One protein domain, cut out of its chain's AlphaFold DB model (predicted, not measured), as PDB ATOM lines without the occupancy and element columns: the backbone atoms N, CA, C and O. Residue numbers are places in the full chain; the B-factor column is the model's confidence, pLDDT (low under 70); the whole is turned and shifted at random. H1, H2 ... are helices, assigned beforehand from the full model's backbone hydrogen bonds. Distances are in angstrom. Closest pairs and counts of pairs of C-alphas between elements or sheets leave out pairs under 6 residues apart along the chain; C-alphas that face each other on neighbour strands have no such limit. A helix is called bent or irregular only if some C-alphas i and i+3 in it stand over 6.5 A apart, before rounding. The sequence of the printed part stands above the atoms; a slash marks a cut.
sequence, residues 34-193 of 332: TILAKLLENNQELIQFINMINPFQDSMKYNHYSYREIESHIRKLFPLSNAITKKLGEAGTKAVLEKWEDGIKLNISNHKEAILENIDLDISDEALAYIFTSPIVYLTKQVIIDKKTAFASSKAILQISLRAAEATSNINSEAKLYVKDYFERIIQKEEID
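Overview. This is residues 34 to 193 of the 332 residues of an uncharacterized protein of Bacillus thuringiensis (UniProt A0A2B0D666). Three long helices, H5, H7 and H8, lie in a row, each running opposite to the one before, and two shorter helices, H2 and H3, cross over one face of that row. H1 extends the row beyond H5, H9 crosses H8 at the other edge, and residues 184 to 193 stick out as a free tail. The 160 printed residues include nine named helices, H1 to H9 in chain order, and no named strand: the class is all helix, its helix packing mostly crossed, with 2 of 8 pairs at a shallow tilt. The whole is compact, with a radius of gyration of the C-alphas of 15.9 A, and spans 43 by 41 by 29 A.

Arrangement. Begin at H1, residues 34 to 40; it touches H5, residues 90 to 110, at Leu 40 and Gly 103, whose C-alphas, the closest, are 4.2 A apart. H2, residues 44 to 52, touches residues 104 to 108 of H5 about perpendicular, at 85 degrees. H2 forms a helical hairpin with H3, residues 67 to 77; they only just touch, with 3 pairs of C-alphas within 8 A, the closest those of Leu 46 and Leu 77 at 6.0 A. H4, residues 82 to 85, is near H7, residues 125 to 144, where the closest C-alphas, of Thr 85 and Ile 144, are 5.8 A apart. H6, residues 112 to 116, touches H2, the closest C-alphas being those of Asn 51 and Ile 115 at 6.0 A. H7 touches H5 at a steep tilt of 36 degrees, only just past shallow, opposite ways; the closest C-alphas, of Lys 105 and Ala 129, are 5.5 A apart. H7 forms a helical hairpin with H8, residues 149 to 167, at a shallow tilt of 10 degrees; the closest C-alphas, of Pro 135 and Ala 156, are 4.7 A apart. H3 touches residues 149 to 154 of H8, closest at the C-alphas of Tyr 67 and Ala 150, 5.0 A. H9, residues 173 to 187, touches residues 158 to 165 of H8 about perpendicular, at 82 degrees. Every O i to N i+4 pair is within hydrogen-bond range in H2, H3, H5, H6, H8 and H9; H7 has 14 of 16, H1 0 of 3 but 3 of 4 O i to N i+3 pairs, and H4 is too short for an i+4 pair.

Along the chain. Find C-alpha 34 at (307.884, 341.676, 189.858), where H1 begins. H5 starts from C-alpha 90 at (318.393, 326.246, 184.655) and runs 30.3 A. H7, 27.2 A long, is irregular, with C-alphas 131 and 134 7.5 A apart and a kink of 31 degrees near residue 132. H8 measures 26.5 A, and H9 runs 21.0 A to C-alpha 187 at (349.128, 318.990, 198.821).

Size, cuts and confidence. The printed part has no cut, and its farthest C-alphas, of Thr 34 and Glu 190, are 49.1 A apart. The link from H2 to H3, 14 residues, is long. The model's pLDDT is under 70 at residues 58 to 66, 118 to 120, 146 to 150 and 190.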
ATOM      1  N   THR A  34     308.462 341.234 188.572       83.38
ATOM      2  CA  THR A  34     307.884 341.676 189.858       83.38
ATOM      3  C   THR A  34     308.192 340.723 191.013       83.38
ATOM      4  O   THR A  34     308.243 341.135 192.168       83.38
ATOM      5  N   ILE A  35     308.409 339.443 190.710       79.88
ATOM      6  CA  ILE A  35     308.830 338.436 191.686       79.88
ATOM      7  C   ILE A  35     310.333 338.572 191.958       79.88
ATOM      8  O   ILE A  35     310.747 338.443 193.105       79.88
ATOM      9  N   LEU A  36     311.134 338.868 190.929       82.50
ATOM     10  CA  LEU A  36     312.576 339.097 191.065       82.50
ATOM     11  C   LEU A  36     312.894 340.362 191.874       82.50
ATOM     12  O   LEU A  36     313.870 340.365 192.613       82.50
ATOM     13  N   ALA A  37     312.066 341.408 191.796       83.31
ATOM     14  CA  ALA A  37     312.263 342.650 192.548       83.31
ATOM     15  C   ALA A  37     312.317 342.443 194.076       83.31
ATOM     16  O   ALA A  37     313.061 343.145 194.754       83.31
ATOM     17  N   LYS A  38     311.620 341.424 194.606       85.69
ATOM     18  CA  LYS A  38     311.658 341.060 196.038       85.69
ATOM     19  C   LYS A  38     313.050 340.664 196.530       85.69
ATOM     20  O   LYS A  38     313.333 340.740 197.717       85.69
ATOM     21  N   LEU A  39     313.924 340.226 195.623       86.25
ATOM     22  CA  LEU A  39     315.296 339.835 195.946       86.25
ATOM     23  C   LEU A  39     316.178 341.036 196.310       86.25
ATOM     24  O   LEU A  39     317.236 340.828 196.887       86.25
ATOM     25  N   LEU A  40     315.758 342.264 195.987       86.06
ATOM     26  CA  LEU A  40     316.488 343.499 196.285       86.06
ATOM     27  C   LEU A  40     316.043 344.181 197.586       86.06
ATOM     28  O   LEU A  40     316.572 345.236 197.932       86.06
ATOM     29  N   GLU A  41     315.047 343.636 198.281       86.88
ATOM     30  CA  GLU A  41     314.529 344.247 199.503       86.88
ATOM     31  C   GLU A  41     315.558 344.175 200.646       86.88
ATOM     32  O   GLU A  41     316.380 343.256 200.738       86.88
ATOM     33  N   ASN A  42     315.521 345.180 201.527       84.88
ATOM     34  CA  ASN A  42     316.356 345.210 202.721       84.88
ATOM     35  C   ASN A  42     315.933 344.079 203.675       84.88
ATOM     36  O   ASN A  42     314.758 343.971 204.024       84.88
ATOM     37  N   ASN A  43     316.880 343.247 204.098       85.25
ATOM     38  CA  ASN A  43     316.648 342.026 204.855       85.25
ATOM     39  C   ASN A  43     317.654 341.909 206.012       85.25
ATOM     40  O   ASN A  43     318.786 341.460 205.842       85.25
ATOM     41  N   GLN A  44     317.217 342.268 207.219       81.81
ATOM     42  CA  GLN A  44     318.048 342.199 208.423       81.81
ATOM     43  C   GLN A  44     318.349 340.753 208.866       81.81
ATOM     44  O   GLN A  44     319.395 340.499 209.466       81.81
ATOM     45  N   GLU A  45     317.489 339.782 208.543       84.50
ATOM     46  CA  GLU A  45     317.729 338.363 208.853       84.50
ATOM     47  C   GLU A  45     318.906 337.796 208.044       84.50
ATOM     48  O   GLU A  45     319.634 336.927 208.526       84.50
ATOM     49  N   LEU A  46     319.158 338.328 206.839       87.69
ATOM     50  CA  LEU A  46     320.357 338.002 206.063       87.69
ATOM     51  C   LEU A  46     321.637 338.431 206.797       87.69
ATOM     52  O   LEU A  46     322.627 337.706 206.764       87.69
ATOM     53  N   ILE A  47     321.614 339.568 207.495       86.94
ATOM     54  CA  ILE A  47     322.765 340.057 208.268       86.94
ATOM     55  C   ILE A  47     323.015 339.174 209.491       86.94
ATOM     56  O   ILE A  47     324.150 338.786 209.751       86.94
ATOM     57  N   GLN A  48     321.954 338.762 210.187       84.94
ATOM     58  CA  GLN A  48     322.064 337.797 211.287       84.94
ATOM     59  C   GLN A  48     322.648 336.462 210.811       84.94
ATOM     60  O   GLN A  48     323.502 335.880 211.478       84.94
ATOM     61  N   PHE A  49     322.231 335.998 209.629       87.69
ATOM     62  CA  PHE A  49     322.803 334.806 209.014       87.69
ATOM     63  C   PHE A  49     324.285 334.985 208.653       87.69
ATOM     64  O   PHE A  49     325.076 334.080 208.910       87.69
ATOM     65  N   ILE A  50     324.677 336.136 208.095       88.38
ATOM     66  CA  ILE A  50     326.086 336.457 207.814       88.38
ATOM     67  C   ILE A  50     326.909 336.412 209.104       88.38
ATOM     68  O   ILE A  50     327.940 335.745 209.122       88.38
ATOM     69  N   ASN A  51     326.426 337.023 210.188       85.19
ATOM     70  CA  ASN A  51     327.110 337.021 211.483       85.19
ATOM     71  C   ASN A  51     327.235 335.616 212.079       85.19
ATOM     72  O   ASN A  51     328.290 335.261 212.592       85.19
ATOM     73  N   MET A  52     326.226 334.761 211.896       83.38
ATOM     74  CA  MET A  52     326.304 333.348 212.281       83.38
ATOM     75  C   MET A  52     327.440 332.594 211.567       83.38
ATOM     76  O   MET A  52     327.960 331.626 212.119       83.38
ATOM     77  N   ILE A  53     327.817 333.007 210.347       84.69
ATOM     78  CA  ILE A  53     328.869 332.373 209.532       84.69
ATOM     79  C   ILE A  53     330.139 333.239 209.356       84.69
ATOM     80  O   ILE A  53     330.987 332.921 208.512       84.69
ATOM     81  N   ASN A  54     330.300 334.284 210.169       86.62
ATOM     82  CA  ASN A  54     331.331 335.308 210.023       86.62
ATOM     83  C   ASN A  54     332.725 334.854 210.526       86.62
ATOM     84  O   ASN A  54     332.903 334.653 211.728       86.62
ATOM     85  N   PRO A  55     333.744 334.764 209.647       87.31
ATOM     86  CA  PRO A  55     335.079 334.269 209.994       87.31
ATOM     87  C   PRO A  55     335.910 335.234 210.861       87.31
ATOM     88  O   PRO A  55     337.050 334.911 211.197       87.31
ATOM     89  N   PHE A  56     335.383 336.412 211.203       87.25
ATOM     90  CA  PHE A  56     336.065 337.404 212.040       87.25
ATOM     91  C   PHE A  56     335.664 337.328 213.518       87.25
ATOM     92  O   PHE A  56     336.392 337.833 214.363       87.25
ATOM     93  N   GLN A  57     334.536 336.693 213.858       82.44
ATOM     94  CA  GLN A  57     334.051 336.654 215.240       82.44
ATOM     95  C   GLN A  57     334.722 335.539 216.059       82.44
ATOM     96  O   GLN A  57     334.755 334.382 215.639       82.44
ATOM     97  N   ASP A  58     335.211 335.872 217.256       67.38
ATOM     98  CA  ASP A  58     335.911 334.936 218.155       67.38
ATOM     99  C   ASP A  58     334.992 333.881 218.794       67.38
ATOM    100  O   ASP A  58     335.426 332.779 219.132       67.38
ATOM    101  N   SER A  59     333.703 334.192 218.964       62.12
ATOM    102  CA  SER A  59     332.701 333.301 219.578       62.12
ATOM    103  C   SER A  59     332.260 332.155 218.661       62.12
ATOM    104  O   SER A  59     331.480 331.281 219.057       62.12
ATOM    105  N   MET A  60     332.754 332.149 217.430       59.47
ATOM    106  CA  MET A  60     332.251 331.317 216.366       59.47
ATOM    107  C   MET A  60     332.823 329.898 216.400       59.47
ATOM    108  O   MET A  60     334.031 329.686 216.462       59.47
ATOM    109  N   LYS A  61     331.941 328.900 216.295       57.56
ATOM    110  CA  LYS A  61     332.311 327.487 216.164       57.56
ATOM    111  C   LYS A  61     331.509 326.871 215.024       57.56
ATOM    112  O   LYS A  61     330.357 326.492 215.216       57.56
ATOM    113  N   TYR A  62     332.107 326.759 213.837       57.22
ATOM    114  CA  TYR A  62     331.455 326.157 212.664       57.22
ATOM    115  C   TYR A  62     330.938 324.730 212.947       57.22
ATOM    116  O   TYR A  62     329.904 324.339 212.413       57.22
ATOM    117  N   ASN A  63     331.588 323.990 213.855       51.84
ATOM    118  CA  ASN A  63     331.178 322.645 214.282       51.84
ATOM    119  C   ASN A  63     329.883 322.595 215.113       51.84
ATOM    120  O   ASN A  63     329.348 321.508 215.330       51.84
ATOM    121  N   HIS A  64     329.382 323.739 215.591       52.00
ATOM    122  CA  HIS A  64     328.180 323.799 216.431       52.00
ATOM    123  C   HIS A  64     326.889 323.976 215.647       52.00
ATOM    124  O   HIS A  64     325.829 323.625 216.159       52.00
ATOM    125  N   TYR A  65     326.963 324.477 214.416       58.09
ATOM    126  CA  TYR A  65     325.788 324.620 213.569       58.09
ATOM    127  C   TYR A  65     325.626 323.375 212.712       58.09
ATOM    128  O   TYR A  65     326.431 323.075 211.828       58.09
ATOM    129  N   SER A  66     324.549 322.638 212.955       64.12
ATOM    130  CA  SER A  66     324.186 321.529 212.094       64.12
ATOM    131  C   SER A  66     323.862 322.053 210.695       64.12
ATOM    132  O   SER A  66     323.241 323.099 210.504       64.12
ATOM    133  N   TYR A  67     324.211 321.275 209.674       70.06
ATOM    134  CA  TYR A  67     323.873 321.610 208.289       70.06
ATOM    135  C   TYR A  67     322.373 321.866 208.066       70.06
ATOM    136  O   TYR A  67     321.999 322.637 207.184       70.06
ATOM    137  N   ARG A  68     321.517 321.243 208.886       71.94
ATOM    138  CA  ARG A  68     320.064 321.458 208.876       71.94
ATOM    139  C   ARG A  68     319.687 322.858 209.354       71.94
ATOM    140  O   ARG A  68     318.745 323.437 208.820       71.94
ATOM    141  N   GLU A  69     320.408 323.413 210.324       78.69
ATOM    142  CA  GLU A  69     320.188 324.781 210.797       78.69
ATOM    143  C   GLU A  69     320.594 325.796 209.731       78.69
ATOM    144  O   GLU A  69     319.812 326.698 209.443       78.69
ATOM    145  N   ILE A  70     321.745 325.615 209.077       79.69
ATOM    146  CA  ILE A  70     322.190 326.493 207.979       79.69
ATOM    147  C   ILE A  70     321.179 326.475 206.827       79.69
ATOM    148  O   ILE A  70     320.767 327.527 206.340       79.69
ATOM    149  N   GLU A  71     320.727 325.286 206.424       78.25
ATOM    150  CA  GLU A  71     319.689 325.144 205.402       78.25
ATOM    151  C   GLU A  71     318.385 325.840 205.809       78.25
ATOM    152  O   GLU A  71     317.788 326.553 205.002       78.25
ATOM    153  N   SER A  72     317.939 325.643 207.053       81.69
ATOM    154  CA  SER A  72     316.714 326.261 207.559       81.69
ATOM    155  C   SER A  72     316.791 327.786 207.504       81.69
ATOM    156  O   SER A  72     315.834 328.416 207.061       81.69
ATOM    157  N   HIS A  73     317.930 328.376 207.882       84.88
ATOM    158  CA  HIS A  73     318.133 329.820 207.794       84.88
ATOM    159  C   HIS A  73     318.106 330.299 206.343       84.88
ATOM    160  O   HIS A  73     317.325 331.196 206.039       84.88
ATOM    161  N   ILE A  74     318.849 329.652 205.430       85.31
ATOM    162  CA  ILE A  74     318.836 329.997 203.994       85.31
ATOM    163  C   ILE A  74     317.417 329.928 203.409       85.31
ATOM    164  O   ILE A  74     317.020 330.809 202.648       85.31
ATOM    165  N   ARG A  75     316.618 328.916 203.774       81.19
ATOM    166  CA  ARG A  75     315.219 328.809 203.322       81.19
ATOM    167  C   ARG A  75     314.329 329.932 203.858       81.19
ATOM    168  O   ARG A  75     313.391 330.304 203.165       81.19
ATOM    169  N   LYS A  76     314.588 330.437 205.068       83.50
ATOM    170  CA  LYS A  76     313.816 331.533 205.680       83.50
ATOM    171  C   LYS A  76     314.164 332.892 205.074       83.50
ATOM    172  O   LYS A  76     313.259 333.652 204.757       83.50
ATOM    173  N   LEU A  77     315.453 333.157 204.862       84.75
ATOM    174  CA  LEU A  77     315.929 334.431 204.313       84.75
ATOM    175  C   LEU A  77     315.695 334.576 202.806       84.75
ATOM    176  O   LEU A  77     315.684 335.698 202.302       84.75
ATOM    177  N   PHE A  78     315.516 333.472 202.073       85.31
ATOM    178  CA  PHE A  78     315.262 333.526 200.638       85.31
ATOM    179  C   PHE A  78     313.811 333.958 200.349       85.31
ATOM    180  O   PHE A  78     312.878 333.216 200.662       85.31
ATOM    181  N   PRO A  79     313.574 335.116 199.702       78.44
ATOM    182  CA  PRO A  79     312.249 335.746 199.670       78.44
ATOM    183  C   PRO A  79     311.281 335.138 198.634       78.44
ATOM    184  O   PRO A  79     310.204 335.687 198.381       78.44
ATOM    185  N   LEU A  80     311.634 334.005 198.010       83.56
ATOM    186  CA  LEU A  80     310.777 333.303 197.050       83.56
ATOM    187  C   LEU A  80     310.184 332.028 197.652       83.56
ATOM    188  O   LEU A  80     310.877 331.207 198.246       83.56
ATOM    189  N   SER A  81     308.886 331.819 197.428       82.06
ATOM    190  CA  SER A  81     308.171 330.662 197.963       82.06
ATOM    191  C   SER A  81     308.520 329.354 197.242       82.06
ATOM    192  O   SER A  81     308.837 329.333 196.050       82.06
ATOM    193  N   ASN A  82     308.322 328.229 197.939       77.44
ATOM    194  CA  ASN A  82     308.494 326.882 197.383       77.44
ATOM    195  C   ASN A  82     307.665 326.626 196.109       77.44
ATOM    196  O   ASN A  82     308.036 325.805 195.276       77.44
ATOM    197  N   ALA A  83     306.527 327.309 195.946       77.56
ATOM    198  CA  ALA A  83     305.682 327.182 194.759       77.56
ATOM    199  C   ALA A  83     306.315 327.808 193.501       77.56
ATOM    200  O   ALA A  83     305.980 327.407 192.385       77.56
ATOM    201  N   ILE A  84     307.201 328.791 193.680       77.44
ATOM    202  CA  ILE A  84     307.948 329.456 192.607       77.44
ATOM    203  C   ILE A  84     309.229 328.673 192.322       77.44
ATOM    204  O   ILE A  84     309.498 328.357 191.166       77.44
ATOM    205  N   THR A  85     309.980 328.300 193.361       78.88
ATOM    206  CA  THR A  85     311.277 327.621 193.205       78.88
ATOM    207  C   THR A  85     311.160 326.248 192.553       78.88
ATOM    208  O   THR A  85     311.950 325.929 191.673       78.88
ATOM    209  N   LYS A  86     310.116 325.473 192.876       77.06
ATOM    210  CA  LYS A  86     309.854 324.153 192.266       77.06
ATOM    211  C   LYS A  86     309.566 324.190 190.764       77.06
ATOM    212  O   LYS A  86     309.548 323.141 190.129       77.06
ATOM    213  N   LYS A  87     309.284 325.369 190.204       76.44
ATOM    214  CA  LYS A  87     309.036 325.540 188.768       76.44
ATOM    215  C   LYS A  87     310.304 325.908 188.002       76.44
ATOM    216  O   LYS A  87     310.261 325.897 186.782       76.44
ATOM    217  N   LEU A  88     311.395 326.261 188.687       77.06
ATOM    218  CA  LEU A  88     312.620 326.752 188.060       77.06
ATOM    219  C   LEU A  88     313.342 325.640 187.297       77.06
ATOM    220  O   LEU A  88     313.615 324.578 187.847       77.06
ATOM    221  N   GLY A  89     313.675 325.930 186.039       71.25
ATOM    222  CA  GLY A  89     314.758 325.248 185.330       71.25
ATOM    223  C   GLY A  89     316.037 326.092 185.335       71.25
ATOM    224  O   GLY A  89     316.127 327.055 186.095       71.25
ATOM    225  N   GLU A  90     316.999 325.803 184.463       77.62
ATOM    226  CA  GLU A  90     318.393 326.246 184.655       77.62
ATOM    227  C   GLU A  90     318.508 327.726 184.385       77.62
ATOM    228  O   GLU A  90     319.053 328.468 185.204       77.62
ATOM    229  N   ALA A  91     317.879 328.181 183.300       78.88
ATOM    230  CA  ALA A  91     317.790 329.594 182.983       78.88
ATOM    231  C   ALA A  91     317.061 330.401 184.071       78.88
ATOM    232  O   ALA A  91     317.481 331.514 184.378       78.88
ATOM    233  N   GLY A  92     316.004 329.868 184.700       80.75
ATOM    234  CA  GLY A  92     315.293 330.597 185.760       80.75
ATOM    235  C   GLY A  92     316.014 330.588 187.083       80.75
ATOM    236  O   GLY A  92     316.064 331.615 187.747       80.75
ATOM    237  N   THR A  93     316.605 329.451 187.446       83.75
ATOM    238  CA  THR A  93     317.519 329.354 188.579       83.75
ATOM    239  C   THR A  93     318.649 330.363 188.407       83.75
ATOM    240  O   THR A  93     318.927 331.115 189.331       83.75
ATOM    241  N   LYS A  94     319.251 330.454 187.215       84.19
ATOM    242  CA  LYS A  94     320.302 331.429 186.918       84.19
ATOM    243  C   LYS A  94     319.820 332.875 187.096       84.19
ATOM    244  O   LYS A  94     320.418 333.594 187.886       84.19
ATOM    245  N   ALA A  95     318.719 333.269 186.451       84.75
ATOM    246  CA  ALA A  95     318.196 334.638 186.533       84.75
ATOM    247  C   ALA A  95     317.818 335.050 187.971       84.75
ATOM    248  O   ALA A  95     318.080 336.171 188.404       84.75
ATOM    249  N   VAL A  96     317.229 334.125 188.737       86.56
ATOM    250  CA  VAL A  96     316.906 334.331 190.155       86.56
ATOM    251  C   VAL A  96     318.170 334.527 190.990       86.56
ATOM    252  O   VAL A  96     318.217 335.425 191.823       86.56
ATOM    253  N   LEU A  97     319.194 333.699 190.780       89.44
ATOM    254  CA  LEU A  97     320.432 333.761 191.556       89.44
ATOM    255  C   LEU A  97     321.264 335.002 191.242       89.44
ATOM    256  O   LEU A  97     321.816 335.580 192.171       89.44
ATOM    257  N   GLU A  98     321.315 335.429 189.979       90.00
ATOM    258  CA  GLU A  98     321.954 336.693 189.589       90.00
ATOM    259  C   GLU A  98     321.293 337.861 190.317       90.00
ATOM    260  O   GLU A  98     321.978 338.697 190.902       90.00
ATOM    261  N   LYS A  99     319.953 337.887 190.377       90.75
ATOM    262  CA  LYS A  99     319.280 338.995 191.053       90.75
ATOM    263  C   LYS A  99     319.359 338.931 192.577       90.75
ATOM    264  O   LYS A  99     319.377 339.964 193.242       90.75
ATOM    265  N   TRP A 100     319.458 337.725 193.125       92.69
ATOM    266  CA  TRP A 100     319.734 337.516 194.541       92.69
ATOM    267  C   TRP A 100     321.144 337.959 194.938       92.69
ATOM    268  O   TRP A 100     321.336 338.505 196.022       92.69
ATOM    269  N   GLU A 101     322.120 337.778 194.048       93.06
ATOM    270  CA  GLU A 101     323.486 338.260 194.235       93.06
ATOM    271  C   GLU A 101     323.520 339.770 194.507       93.06
ATOM    272  O   GLU A 101     324.138 340.209 195.480       93.06
ATOM    273  N   ASP A 102     322.805 340.551 193.690       92.19
ATOM    274  CA  ASP A 102     322.676 342.002 193.858       92.19
ATOM    275  C   ASP A 102     322.039 342.368 195.204       92.19
ATOM    276  O   ASP A 102     322.506 343.276 195.891       92.19
ATOM    277  N   GLY A 103     320.993 341.635 195.598       91.50
ATOM    278  CA  GLY A 103     320.310 341.819 196.876       91.50
ATOM    279  C   GLY A 103     321.230 341.623 198.075       91.50
ATOM    280  O   GLY A 103     321.237 342.439 198.997       91.50
ATOM    281  N   ILE A 104     322.059 340.577 198.051       92.38
ATOM    282  CA  ILE A 104     323.025 340.317 199.122       92.38
ATOM    283  C   ILE A 104     324.072 341.433 199.195       92.38
ATOM    284  O   ILE A 104     324.362 341.914 200.288       92.38
ATOM    285  N   LYS A 105     324.623 341.872 198.053       93.38
ATOM    286  CA  LYS A 105     325.611 342.968 198.009       93.38
ATOM    287  C   LYS A 105     325.046 344.261 198.595       93.38
ATOM    288  O   LYS A 105     325.706 344.894 199.415       93.38
ATOM    289  N   LEU A 106     323.817 344.612 198.212       93.00
ATOM    290  CA  LEU A 106     323.122 345.790 198.728       93.00
ATOM    291  C   LEU A 106     322.960 345.724 200.252       93.00
ATOM    292  O   LEU A 106     323.262 346.686 200.950       93.00
ATOM    293  N   ASN A 107     322.524 344.575 200.774       92.25
ATOM    294  CA  ASN A 107     322.354 344.379 202.212       92.25
ATOM    295  C   ASN A 107     323.686 344.453 202.976       92.25
ATOM    296  O   ASN A 107     323.737 345.078 204.030       92.25
ATOM    297  N   ILE A 108     324.773 343.886 202.441       90.81
ATOM    298  CA  ILE A 108     326.109 343.993 203.053       90.81
ATOM    299  C   ILE A 108     326.560 345.452 203.140       90.81
ATOM    300  O   ILE A 108     327.013 345.874 204.198       90.81
ATOM    301  N   SER A 109     326.410 346.226 202.061       89.69
ATOM    302  CA  SER A 109     326.804 347.642 202.057       89.69
ATOM    303  C   SER A 109     325.962 348.467 203.038       89.69
ATOM    304  O   SER A 109     326.504 349.250 203.814       89.69
ATOM    305  N   ASN A 110     324.650 348.216 203.101       89.62
ATOM    306  CA  ASN A 110     323.753 348.921 204.021       89.62
ATOM    307  C   ASN A 110     324.007 348.608 205.507       89.62
ATOM    308  O   ASN A 110     323.628 349.409 206.357       89.62
ATOM    309  N   HIS A 111     324.602 347.452 205.833       88.88
ATOM    310  CA  HIS A 111     324.731 346.951 207.212       88.88
ATOM    311  C   HIS A 111     326.157 346.529 207.582       88.88
ATOM    312  O   HIS A 111     326.348 345.700 208.471       88.88
ATOM    313  N   LYS A 112     327.175 347.086 206.921       85.62
ATOM    314  CA  LYS A 112     328.583 346.724 207.146       85.62
ATOM    315  C   LYS A 112     329.005 346.802 208.612       85.62
ATOM    316  O   LYS A 112     329.663 345.890 209.106       85.62
ATOM    317  N   GLU A 113     328.618 347.870 209.304       84.50
ATOM    318  CA  GLU A 113     328.962 348.083 210.715       84.50
ATOM    319  C   GLU A 113     328.427 346.954 211.607       84.50
ATOM    320  O   GLU A 113     329.106 346.512 212.528       84.50
ATOM    321  N   ALA A 114     327.250 346.411 211.283       84.12
ATOM    322  CA  ALA A 114     326.676 345.275 211.998       84.12
ATOM    323  C   ALA A 114     327.388 343.947 211.689       84.12
ATOM    324  O   ALA A 114     327.273 343.012 212.476       84.12
ATOM    325  N   ILE A 115     328.099 343.844 210.559       82.50
ATOM    326  CA  ILE A 115     328.877 342.652 210.183       82.50
ATOM    327  C   ILE A 115     330.257 342.666 210.845       82.50
ATOM    328  O   ILE A 115     330.736 341.634 211.307       82.50
ATOM    329  N   LEU A 116     330.919 343.822 210.866       80.56
ATOM    330  CA  LEU A 116     332.258 343.951 211.443       80.56
ATOM    331  C   LEU A 116     332.230 344.120 212.967       80.56
ATOM    332  O   LEU A 116     333.182 343.722 213.630       80.56
ATOM    333  N   GLU A 117     331.146 344.660 213.529       73.50
ATOM    334  CA  GLU A 117     331.052 345.010 214.952       73.50
ATOM    335  C   GLU A 117     332.296 345.796 215.438       73.50
ATOM    336  O   GLU A 117     332.862 346.599 214.700       73.50
ATOM    337  N   ASN A 118     332.735 345.586 216.686       63.22
ATOM    338  CA  ASN A 118     333.913 346.225 217.292       63.22
ATOM    339  C   ASN A 118     335.255 345.662 216.775       63.22
ATOM    340  O   ASN A 118     336.282 345.822 217.440       63.22
ATOM    341  N   ILE A 119     335.263 344.935 215.656       68.12
ATOM    342  CA  ILE A 119     336.480 344.330 215.122       68.12
ATOM    343  C   ILE A 119     337.192 345.375 214.264       68.12
ATOM    344  O   ILE A 119     336.704 345.761 213.201       68.12
ATOM    345  N   ASP A 120     338.364 345.815 214.722       66.88
ATOM    346  CA  ASP A 120     339.227 346.731 213.975       66.88
ATOM    347  C   ASP A 120     339.888 345.992 212.800       66.88
ATOM    348  O   ASP A 120     340.972 345.409 212.894       66.88
ATOM    349  N   LEU A 121     339.148 345.928 211.696       73.12
ATOM    350  CA  LEU A 121     339.539 345.317 210.437       73.12
ATOM    351  C   LEU A 121     339.331 346.336 209.319       73.12
ATOM    352  O   LEU A 121     338.197 346.643 208.950       73.12
ATOM    353  N   ASP A 122     340.430 346.810 208.733       71.88
ATOM    354  CA  ASP A 122     340.407 347.657 207.536       71.88
ATOM    355  C   ASP A 122     340.019 346.826 206.295       71.88
ATOM    356  O   ASP A 122     340.858 346.359 205.521       71.88
ATOM    357  N   ILE A 123     338.719 346.542 206.162       82.19
ATOM    358  CA  ILE A 123     338.121 345.763 205.071       82.19
ATOM    359  C   ILE A 123     337.061 346.615 204.356       82.19
ATOM    360  O   ILE A 123     336.149 347.176 204.972       82.19
ATOM    361  N   SER A 124     337.156 346.695 203.025       86.94
ATOM    362  CA  SER A 124     336.200 347.436 202.192       86.94
ATOM    363  C   SER A 124     334.872 346.690 201.999       86.94
ATOM    364  O   SER A 124     334.771 345.478 202.211       86.94
ATOM    365  N   ASP A 125     333.842 347.409 201.561       84.75
ATOM    366  CA  ASP A 125     332.522 346.849 201.249       84.75
ATOM    367  C   ASP A 125     332.624 345.803 200.133       84.75
ATOM    368  O   ASP A 125     332.010 344.737 200.202       84.75
ATOM    369  N   GLU A 126     333.463 346.065 199.131       87.50
ATOM    370  CA  GLU A 126     333.737 345.147 198.028       87.50
ATOM    371  C   GLU A 126     334.412 343.869 198.519       87.50
ATOM    372  O   GLU A 126     334.093 342.784 198.033       87.50
ATOM    373  N   ALA A 127     335.317 343.970 199.497       88.12
ATOM    374  CA  ALA A 127     335.955 342.808 200.098       88.12
ATOM    375  C   ALA A 127     334.952 341.976 200.921       88.12
ATOM    376  O   ALA A 127     334.949 340.751 200.811       88.12
ATOM    377  N   LEU A 128     334.038 342.606 201.669       90.00
ATOM    378  CA  LEU A 128     332.959 341.893 202.370       90.00
ATOM    379  C   LEU A 128     331.980 341.219 201.400       90.00
ATOM    380  O   LEU A 128     331.649 340.042 201.565       90.00
ATOM    381  N   ALA A 129     331.563 341.926 200.350       91.50
ATOM    382  CA  ALA A 129     330.736 341.367 199.285       91.50
ATOM    383  C   ALA A 129     331.440 340.188 198.593       91.50
ATOM    384  O   ALA A 129     330.839 339.136 198.363       91.50
ATOM    385  N   TYR A 130     332.739 340.321 198.318       91.31
ATOM    386  CA  TYR A 130     333.551 339.238 197.782       91.31
ATOM    387  C   TYR A 130     333.511 338.001 198.690       91.31
ATOM    388  O   TYR A 130     333.276 336.897 198.195       91.31
ATOM    389  N   ILE A 131     333.670 338.167 200.004       92.31
ATOM    390  CA  ILE A 131     333.686 337.064 200.972       92.31
ATOM    391  C   ILE A 131     332.349 336.318 201.018       92.31
ATOM    392  O   ILE A 131     332.331 335.094 200.877       92.31
ATOM    393  N   PHE A 132     331.236 337.030 201.201       93.00
ATOM    394  CA  PHE A 132     329.965 336.401 201.575       93.00
ATOM    395  C   PHE A 132     329.030 336.125 200.405       93.00
ATOM    396  O   PHE A 132     328.339 335.104 200.400       93.00
ATOM    397  N   THR A 133     328.996 336.991 199.393       92.75
ATOM    398  CA  THR A 133     327.910 336.971 198.412       92.75
ATOM    399  C   THR A 133     327.853 335.660 197.632       92.75
ATOM    400  O   THR A 133     326.853 334.943 197.686       92.75
ATOM    401  N   SER A 134     328.915 335.299 196.909       90.38
ATOM    402  CA  SER A 134     328.826 334.133 196.023       90.38
ATOM    403  C   SER A 134     328.702 332.789 196.767       90.38
ATOM    404  O   SER A 134     328.034 331.898 196.237       90.38
ATOM    405  N   PRO A 135     329.298 332.583 197.963       90.38
ATOM    406  CA  PRO A 135     329.020 331.398 198.773       90.38
ATOM    407  C   PRO A 135     327.548 331.293 199.189       90.38
ATOM    408  O   PRO A 135     326.970 330.211 199.079       90.38
ATOM    409  N   ILE A 136     326.911 332.402 199.580       91.25
ATOM    410  CA  ILE A 136     325.481 332.430 199.934       91.25
ATOM    411  C   ILE A 136     324.606 332.158 198.706       91.25
ATOM    412  O   ILE A 136     323.667 331.361 198.781       91.25
ATOM    413  N   VAL A 137     324.935 332.737 197.546       90.38
ATOM    414  CA  VAL A 137     324.250 332.438 196.275       90.38
ATOM    415  C   VAL A 137     324.384 330.954 195.922       90.38
ATOM    416  O   VAL A 137     323.402 330.315 195.541       90.38
ATOM    417  N   TYR A 138     325.567 330.362 196.112       89.06
ATOM    418  CA  TYR A 138     325.775 328.930 195.894       89.06
ATOM    419  C   TYR A 138     324.905 328.066 196.819       89.06
ATOM    420  O   TYR A 138     324.277 327.121 196.338       89.06
ATOM    421  N   LEU A 139     324.812 328.397 198.112       86.31
ATOM    422  CA  LEU A 139     323.903 327.709 199.040       86.31
ATOM    423  C   LEU A 139     322.451 327.836 198.607       86.31
ATOM    424  O   LEU A 139     321.741 326.836 198.530       86.31
ATOM    425  N   THR A 140     322.042 329.053 198.258       87.12
ATOM    426  CA  THR A 140     320.688 329.350 197.788       87.12
ATOM    427  C   THR A 140     320.349 328.500 196.561       87.12
ATOM    428  O   THR A 140     319.288 327.879 196.522       87.12
ATOM    429  N   LYS A 141     321.279 328.356 195.601       87.31
ATOM    430  CA  LYS A 141     321.116 327.460 194.444       87.31
ATOM    431  C   LYS A 141     320.830 326.025 194.873       87.31
ATOM    432  O   LYS A 141     319.913 325.415 194.338       87.31
ATOM    433  N   GLN A 142     321.617 325.481 195.805       85.00
ATOM    434  CA  GLN A 142     321.479 324.089 196.257       85.00
ATOM    435  C   GLN A 142     320.159 323.846 196.994       85.00
ATOM    436  O   GLN A 142     319.555 322.789 196.824       85.00
ATOM    437  N   VAL A 143     319.691 324.846 197.743       82.19
ATOM    438  CA  VAL A 143     318.387 324.840 198.412       82.19
ATOM    439  C   VAL A 143     317.229 324.885 197.409       82.19
ATOM    440  O   VAL A 143     316.256 324.153 197.580       82.19
ATOM    441  N   ILE A 144     317.331 325.696 196.349       79.56
ATOM    442  CA  ILE A 144     316.320 325.771 195.277       79.56
ATOM    443  C   ILE A 144     316.150 324.418 194.580       79.56
ATOM    444  O   ILE A 144     315.023 323.974 194.372       79.56
ATOM    445  N   ILE A 145     317.261 323.761 194.236       76.56
ATOM    446  CA  ILE A 145     317.267 322.484 193.501       76.56
ATOM    447  C   ILE A 145     317.132 321.250 194.409       76.56
ATOM    448  O   ILE A 145     317.267 320.128 193.926       76.56
ATOM    449  N   ASP A 146     316.917 321.459 195.714       69.25
ATOM    450  CA  ASP A 146     316.716 320.429 196.745       69.25
ATOM    451  C   ASP A 146     317.780 319.307 196.746       69.25
ATOM    452  O   ASP A 146     317.496 318.128 196.957       69.25
ATOM    453  N   LYS A 147     319.044 319.663 196.469       62.94
ATOM    454  CA  LYS A 147     320.184 318.727 196.501       62.94
ATOM    455  C   LYS A 147     320.800 318.672 197.896       62.94
ATOM    456  O   LYS A 147     320.604 319.578 198.693       62.94
ATOM    457  N   LYS A 148     321.595 317.625 198.174       67.19
ATOM    458  CA  LYS A 148     322.320 317.417 199.450       67.19
ATOM    459  C   LYS A 148     322.982 318.716 199.956       67.19
ATOM    460  O   LYS A 148     324.102 319.051 199.566       67.19
ATOM    461  N   THR A 149     322.306 319.401 200.872       69.19
ATOM    462  CA  THR A 149     322.648 320.734 201.398       69.19
ATOM    463  C   THR A 149     323.798 320.705 202.394       69.19
ATOM    464  O   THR A 149     324.512 321.696 202.528       69.19
ATOM    465  N   ALA A 150     324.042 319.562 203.042       65.69
ATOM    466  CA  ALA A 150     325.154 319.397 203.975       65.69
ATOM    467  C   ALA A 150     326.511 319.660 203.314       65.69
ATOM    468  O   ALA A 150     327.261 320.522 203.758       65.69
ATOM    469  N   PHE A 151     326.781 319.003 202.182       70.56
ATOM    470  CA  PHE A 151     328.014 319.226 201.426       70.56
ATOM    471  C   PHE A 151     328.114 320.662 200.891       70.56
ATOM    472  O   PHE A 151     329.190 321.259 200.896       70.56
ATOM    473  N   ALA A 152     326.988 321.236 200.455       76.62
ATOM    474  CA  ALA A 152     326.938 322.612 199.979       76.62
ATOM    475  C   ALA A 152     327.311 323.618 201.077       76.62
ATOM    476  O   ALA A 152     328.109 324.519 200.830       76.62
ATOM    477  N   SER A 153     326.778 323.409 202.283       77.75
ATOM    478  CA  SER A 153     327.032 324.204 203.489       77.75
ATOM    479  C   SER A 153     328.501 324.163 203.886       77.75
ATOM    480  O   SER A 153     329.120 325.219 203.992       77.75
ATOM    481  N   SER A 154     329.102 322.968 203.977       78.38
ATOM    482  CA  SER A 154     330.544 322.837 204.236       78.38
ATOM    483  C   SER A 154     331.377 323.561 203.174       78.38
ATOM    484  O   SER A 154     332.342 324.248 203.497       78.38
ATOM    485  N   LYS A 155     330.999 323.436 201.894       82.62
ATOM    486  CA  LYS A 155     331.717 324.082 200.790       82.62
ATOM    487  C   LYS A 155     331.602 325.604 200.845       82.62
ATOM    488  O   LYS A 155     332.588 326.281 200.574       82.62
ATOM    489  N   ALA A 156     330.435 326.146 201.178       85.81
ATOM    490  CA  ALA A 156     330.245 327.587 201.290       85.81
ATOM    491  C   ALA A 156     331.023 328.174 202.470       85.81
ATOM    492  O   ALA A 156     331.720 329.162 202.274       85.81
ATOM    493  N   ILE A 157     330.985 327.525 203.639       87.19
ATOM    494  CA  ILE A 157     331.797 327.906 204.806       87.19
ATOM    495  C   ILE A 157     333.285 327.918 204.451       87.19
ATOM    496  O   ILE A 157     333.986 328.893 204.718       87.19
ATOM    497  N   LEU A 158     333.757 326.867 203.778       87.44
ATOM    498  CA  LEU A 158     335.132 326.809 203.300       87.44
ATOM    499  C   LEU A 158     335.444 327.961 202.330       87.44
ATOM    500  O   LEU A 158     336.493 328.584 202.443       87.44
ATOM    501  N   GLN A 159     334.555 328.271 201.380       90.25
ATOM    502  CA  GLN A 159     334.776 329.390 200.457       90.25
ATOM    503  C   GLN A 159     334.791 330.745 201.172       90.25
ATOM    504  O   GLN A 159     335.633 331.569 200.831       90.25
ATOM    505  N   ILE A 160     333.918 330.961 202.158       92.25
ATOM    506  CA  ILE A 160     333.919 332.166 203.000       92.25
ATOM    507  C   ILE A 160     335.261 332.286 203.724       92.25
ATOM    508  O   ILE A 160     335.910 333.322 203.632       92.25
ATOM    509  N   SER A 161     335.722 331.201 204.349       91.75
ATOM    510  CA  SER A 161     337.003 331.164 205.068       91.75
ATOM    511  C   SER A 161     338.189 331.461 204.142       91.75
ATOM    512  O   SER A 161     339.042 332.282 204.468       91.75
ATOM    513  N   LEU A 162     338.218 330.851 202.950       91.31
ATOM    514  CA  LEU A 162     339.269 331.090 201.956       91.31
ATOM    515  C   LEU A 162     339.273 332.541 201.472       91.31
ATOM    516  O   LEU A 162     340.328 333.157 201.411       91.31
ATOM    517  N   ARG A 163     338.108 333.111 201.155       93.69
ATOM    518  CA  ARG A 163     338.021 334.501 200.689       93.69
ATOM    519  C   ARG A 163     338.344 335.507 201.782       93.69
ATOM    520  O   ARG A 163     338.965 336.525 201.496       93.69
ATOM    521  N   ALA A 164     337.973 335.217 203.025       91.88
ATOM    522  CA  ALA A 164     338.360 336.041 204.161       91.88
ATOM    523  C   ALA A 164     339.883 336.041 204.339       91.88
ATOM    524  O   ALA A 164     340.467 337.106 204.510       91.88
ATOM    525  N   ALA A 165     340.532 334.883 204.182       91.81
ATOM    526  CA  ALA A 165     341.989 334.764 204.203       91.81
ATOM    527  C   ALA A 165     342.698 335.452 203.014       91.81
ATOM    528  O   ALA A 165     343.872 335.804 203.122       91.81
ATOM    529  N   GLU A 166     342.018 335.647 201.879       91.25
ATOM    530  CA  GLU A 166     342.490 336.481 200.755       91.25
ATOM    531  C   GLU A 166     342.343 337.984 201.075       91.25
ATOM    532  O   GLU A 166     343.188 338.797 200.699       91.25
ATOM    533  N   ALA A 167     341.301 338.364 201.820       89.25
ATOM    534  CA  ALA A 167     341.018 339.753 202.174       89.25
ATOM    535  C   ALA A 167     341.844 340.273 203.366       89.25
ATOM    536  O   ALA A 167     342.254 341.436 203.356       89.25
ATOM    537  N   THR A 168     342.132 339.438 204.370       87.75
ATOM    538  CA  THR A 168     342.874 339.796 205.593       87.75
ATOM    539  C   THR A 168     343.632 338.595 206.176       87.75
ATOM    540  O   THR A 168     343.298 337.444 205.910       87.75
ATOM    541  N   SER A 169     344.667 338.851 206.982       85.44
ATOM    542  CA  SER A 169     345.348 337.825 207.789       85.44
ATOM    543  C   SER A 169     344.687 337.596 209.155       85.44
ATOM    544  O   SER A 169     344.942 336.578 209.804       85.44
ATOM    545  N   ASN A 170     343.830 338.522 209.593       87.81
ATOM    546  CA  ASN A 170     343.182 338.490 210.898       87.81
ATOM    547  C   ASN A 170     341.796 337.827 210.803       87.81
ATOM    548  O   ASN A 170     340.763 338.487 210.720       87.81
ATOM    549  N   ILE A 171     341.813 336.496 210.742       88.81
ATOM    550  CA  ILE A 171     340.640 335.612 210.788       88.81
ATOM    551  C   ILE A 171     340.688 334.740 212.051       88.81
ATOM    552  O   ILE A 171     341.772 334.459 212.574       88.81
ATOM    553  N   ASN A 172     339.528 334.285 212.524       88.19
ATOM    554  CA  ASN A 172     339.425 333.471 213.734       88.19
ATOM    555  C   ASN A 172     340.071 332.077 213.572       88.19
ATOM    556  O   ASN A 172     340.366 331.612 212.465       88.19
ATOM    557  N   SER A 173     340.298 331.384 214.691       85.88
ATOM    558  CA  SER A 173     340.980 330.081 214.704       85.88
ATOM    559  C   SER A 173     340.273 329.007 213.876       85.88
ATOM    560  O   SER A 173     340.938 328.189 213.246       85.88
ATOM    561  N   GLU A 174     338.943 329.006 213.841       85.50
ATOM    562  CA  GLU A 174     338.182 327.993 213.110       85.50
ATOM    563  C   GLU A 174     338.297 328.205 211.589       85.50
ATOM    564  O   GLU A 174     338.566 327.263 210.844       85.50
ATOM    565  N   ALA A 175     338.196 329.449 211.114       88.38
ATOM    566  CA  ALA A 175     338.446 329.798 209.717       88.38
ATOM    567  C   ALA A 175     339.885 329.447 209.307       88.38
ATOM    568  O   ALA A 175     340.103 328.894 208.226       88.38
ATOM    569  N   LYS A 176     340.869 329.682 210.192       88.88
ATOM    570  CA  LYS A 176     342.262 329.252 209.976       88.88
ATOM    571  C   LYS A 176     342.374 327.739 209.798       88.88
ATOM    572  O   LYS A 176     343.114 327.308 208.915       88.88
ATOM    573  N   LEU A 177     341.634 326.945 210.577       86.69
ATOM    574  CA  LEU A 177     341.587 325.486 210.428       86.69
ATOM    575  C   LEU A 177     341.008 325.071 209.069       86.69
ATOM    576  O   LEU A 177     341.621 324.261 208.386       86.69
ATOM    577  N   TYR A 178     339.904 325.670 208.611       86.56
ATOM    578  CA  TYR A 178     339.354 325.366 207.280       86.56
ATOM    579  C   TYR A 178     340.326 325.688 206.142       86.56
ATOM    580  O   TYR A 178     340.438 324.919 205.184       86.56
ATOM    581  N   VAL A 179     341.023 326.825 206.234       89.88
ATOM    582  CA  VAL A 179     342.040 327.215 205.249       89.88
ATOM    583  C   VAL A 179     343.207 326.228 205.284       89.88
ATOM    584  O   VAL A 179     343.620 325.748 204.228       89.88
ATOM    585  N   LYS A 180     343.687 325.865 206.480       88.56
ATOM    586  CA  LYS A 180     344.739 324.861 206.677       88.56
ATOM    587  C   LYS A 180     344.360 323.519 206.054       88.56
ATOM    588  O   LYS A 180     345.048 323.055 205.149       88.56
ATOM    589  N   ASP A 181     343.233 322.949 206.473       87.06
ATOM    590  CA  ASP A 181     342.745 321.644 206.027       87.06
ATOM    591  C   ASP A 181     342.561 321.590 204.507       87.06
ATOM    592  O   ASP A 181     342.817 320.566 203.873       87.06
ATOM    593  N   TYR A 182     342.104 322.687 203.900       89.00
ATOM    594  CA  TYR A 182     341.948 322.773 202.452       89.00
ATOM    595  C   TYR A 182     343.283 322.658 201.722       89.00
ATOM    596  O   TYR A 182     343.399 321.846 200.802       89.00
ATOM    597  N   PHE A 183     344.287 323.441 202.123       89.00
ATOM    598  CA  PHE A 183     345.590 323.402 201.463       89.00
ATOM    599  C   PHE A 183     346.372 322.128 201.790       89.00
ATOM    600  O   PHE A 183     346.979 321.567 200.885       89.00
ATOM    601  N   GLU A 184     346.271 321.586 203.005       85.56
ATOM    602  CA  GLU A 184     346.847 320.273 203.328       85.56
ATOM    603  C   GLU A 184     346.260 319.159 202.448       85.56
ATOM    604  O   GLU A 184     346.992 318.294 201.969       85.56
ATOM    605  N   ARG A 185     344.955 319.203 202.148       85.50
ATOM    606  CA  ARG A 185     344.333 318.265 201.199       85.50
ATOM    607  C   ARG A 185     344.757 318.502 199.754       85.50
ATOM    608  O   ARG A 185     344.835 317.534 199.006       85.50
ATOM    609  N   ILE A 186     345.001 319.750 199.339       85.56
ATOM    610  CA  ILE A 186     345.539 320.040 197.998       85.56
ATOM    611  C   ILE A 186     346.914 319.408 197.831       85.56
ATOM    612  O   ILE A 186     347.171 318.793 196.803       85.56
ATOM    613  N   ILE A 187     347.767 319.533 198.844       83.56
ATOM    614  CA  ILE A 187     349.128 318.990 198.821       83.56
ATOM    615  C   ILE A 187     349.125 317.465 198.689       83.56
ATOM    616  O   ILE A 187     350.047 316.887 198.129       83.56
ATOM    617  N   GLN A 188     348.060 316.815 199.156       79.00
ATOM    618  CA  GLN A 188     347.867 315.370 199.057       79.00
ATOM    619  C   GLN A 188     347.230 314.912 197.730       79.00
ATOM    620  O   GLN A 188     346.992 313.715 197.566       79.00
ATOM    621  N   LYS A 189     346.906 315.820 196.795       77.75
ATOM    622  CA  LYS A 189     346.375 315.454 195.470       77.75
ATOM    623  C   LYS A 189     347.479 314.869 194.585       77.75
ATOM    624  O   LYS A 189     348.626 315.288 194.666       77.75
ATOM    625  N   GLU A 190     347.095 313.969 193.677       61.94
ATOM    626  CA  GLU A 190     347.996 313.440 192.637       61.94
ATOM    627  C   GLU A 190     348.469 314.536 191.667       61.94
ATOM    628  O   GLU A 190     349.624 314.531 191.253       61.94
ATOM    629  N   GLU A 191     347.601 315.499 191.339       72.81
ATOM    630  CA  GLU A 191     347.925 316.643 190.483       72.81
ATOM    631  C   GLU A 191     347.379 317.947 191.072       72.81
ATOM    632  O   GLU A 191     346.241 318.019 191.558       72.81
ATOM    633  N   ILE A 192     348.195 318.999 191.002       78.62
ATOM    634  CA  ILE A 192     347.885 320.333 191.520       78.62
ATOM    635  C   ILE A 192     347.706 321.290 190.353       78.62
ATOM    636  O   ILE A 192     348.551 321.387 189.466       78.62
ATOM    637  N   ASP A 193     346.592 322.020 190.362       81.31
ATOM    638  CA  ASP A 193     346.300 323.015 189.336       81.31
ATOM    639  C   ASP A 193     347.054 324.322 189.637       81.31
ATOM    640  O   ASP A 193     347.081 324.808 190.770       81.31
TER     641      ASP A 193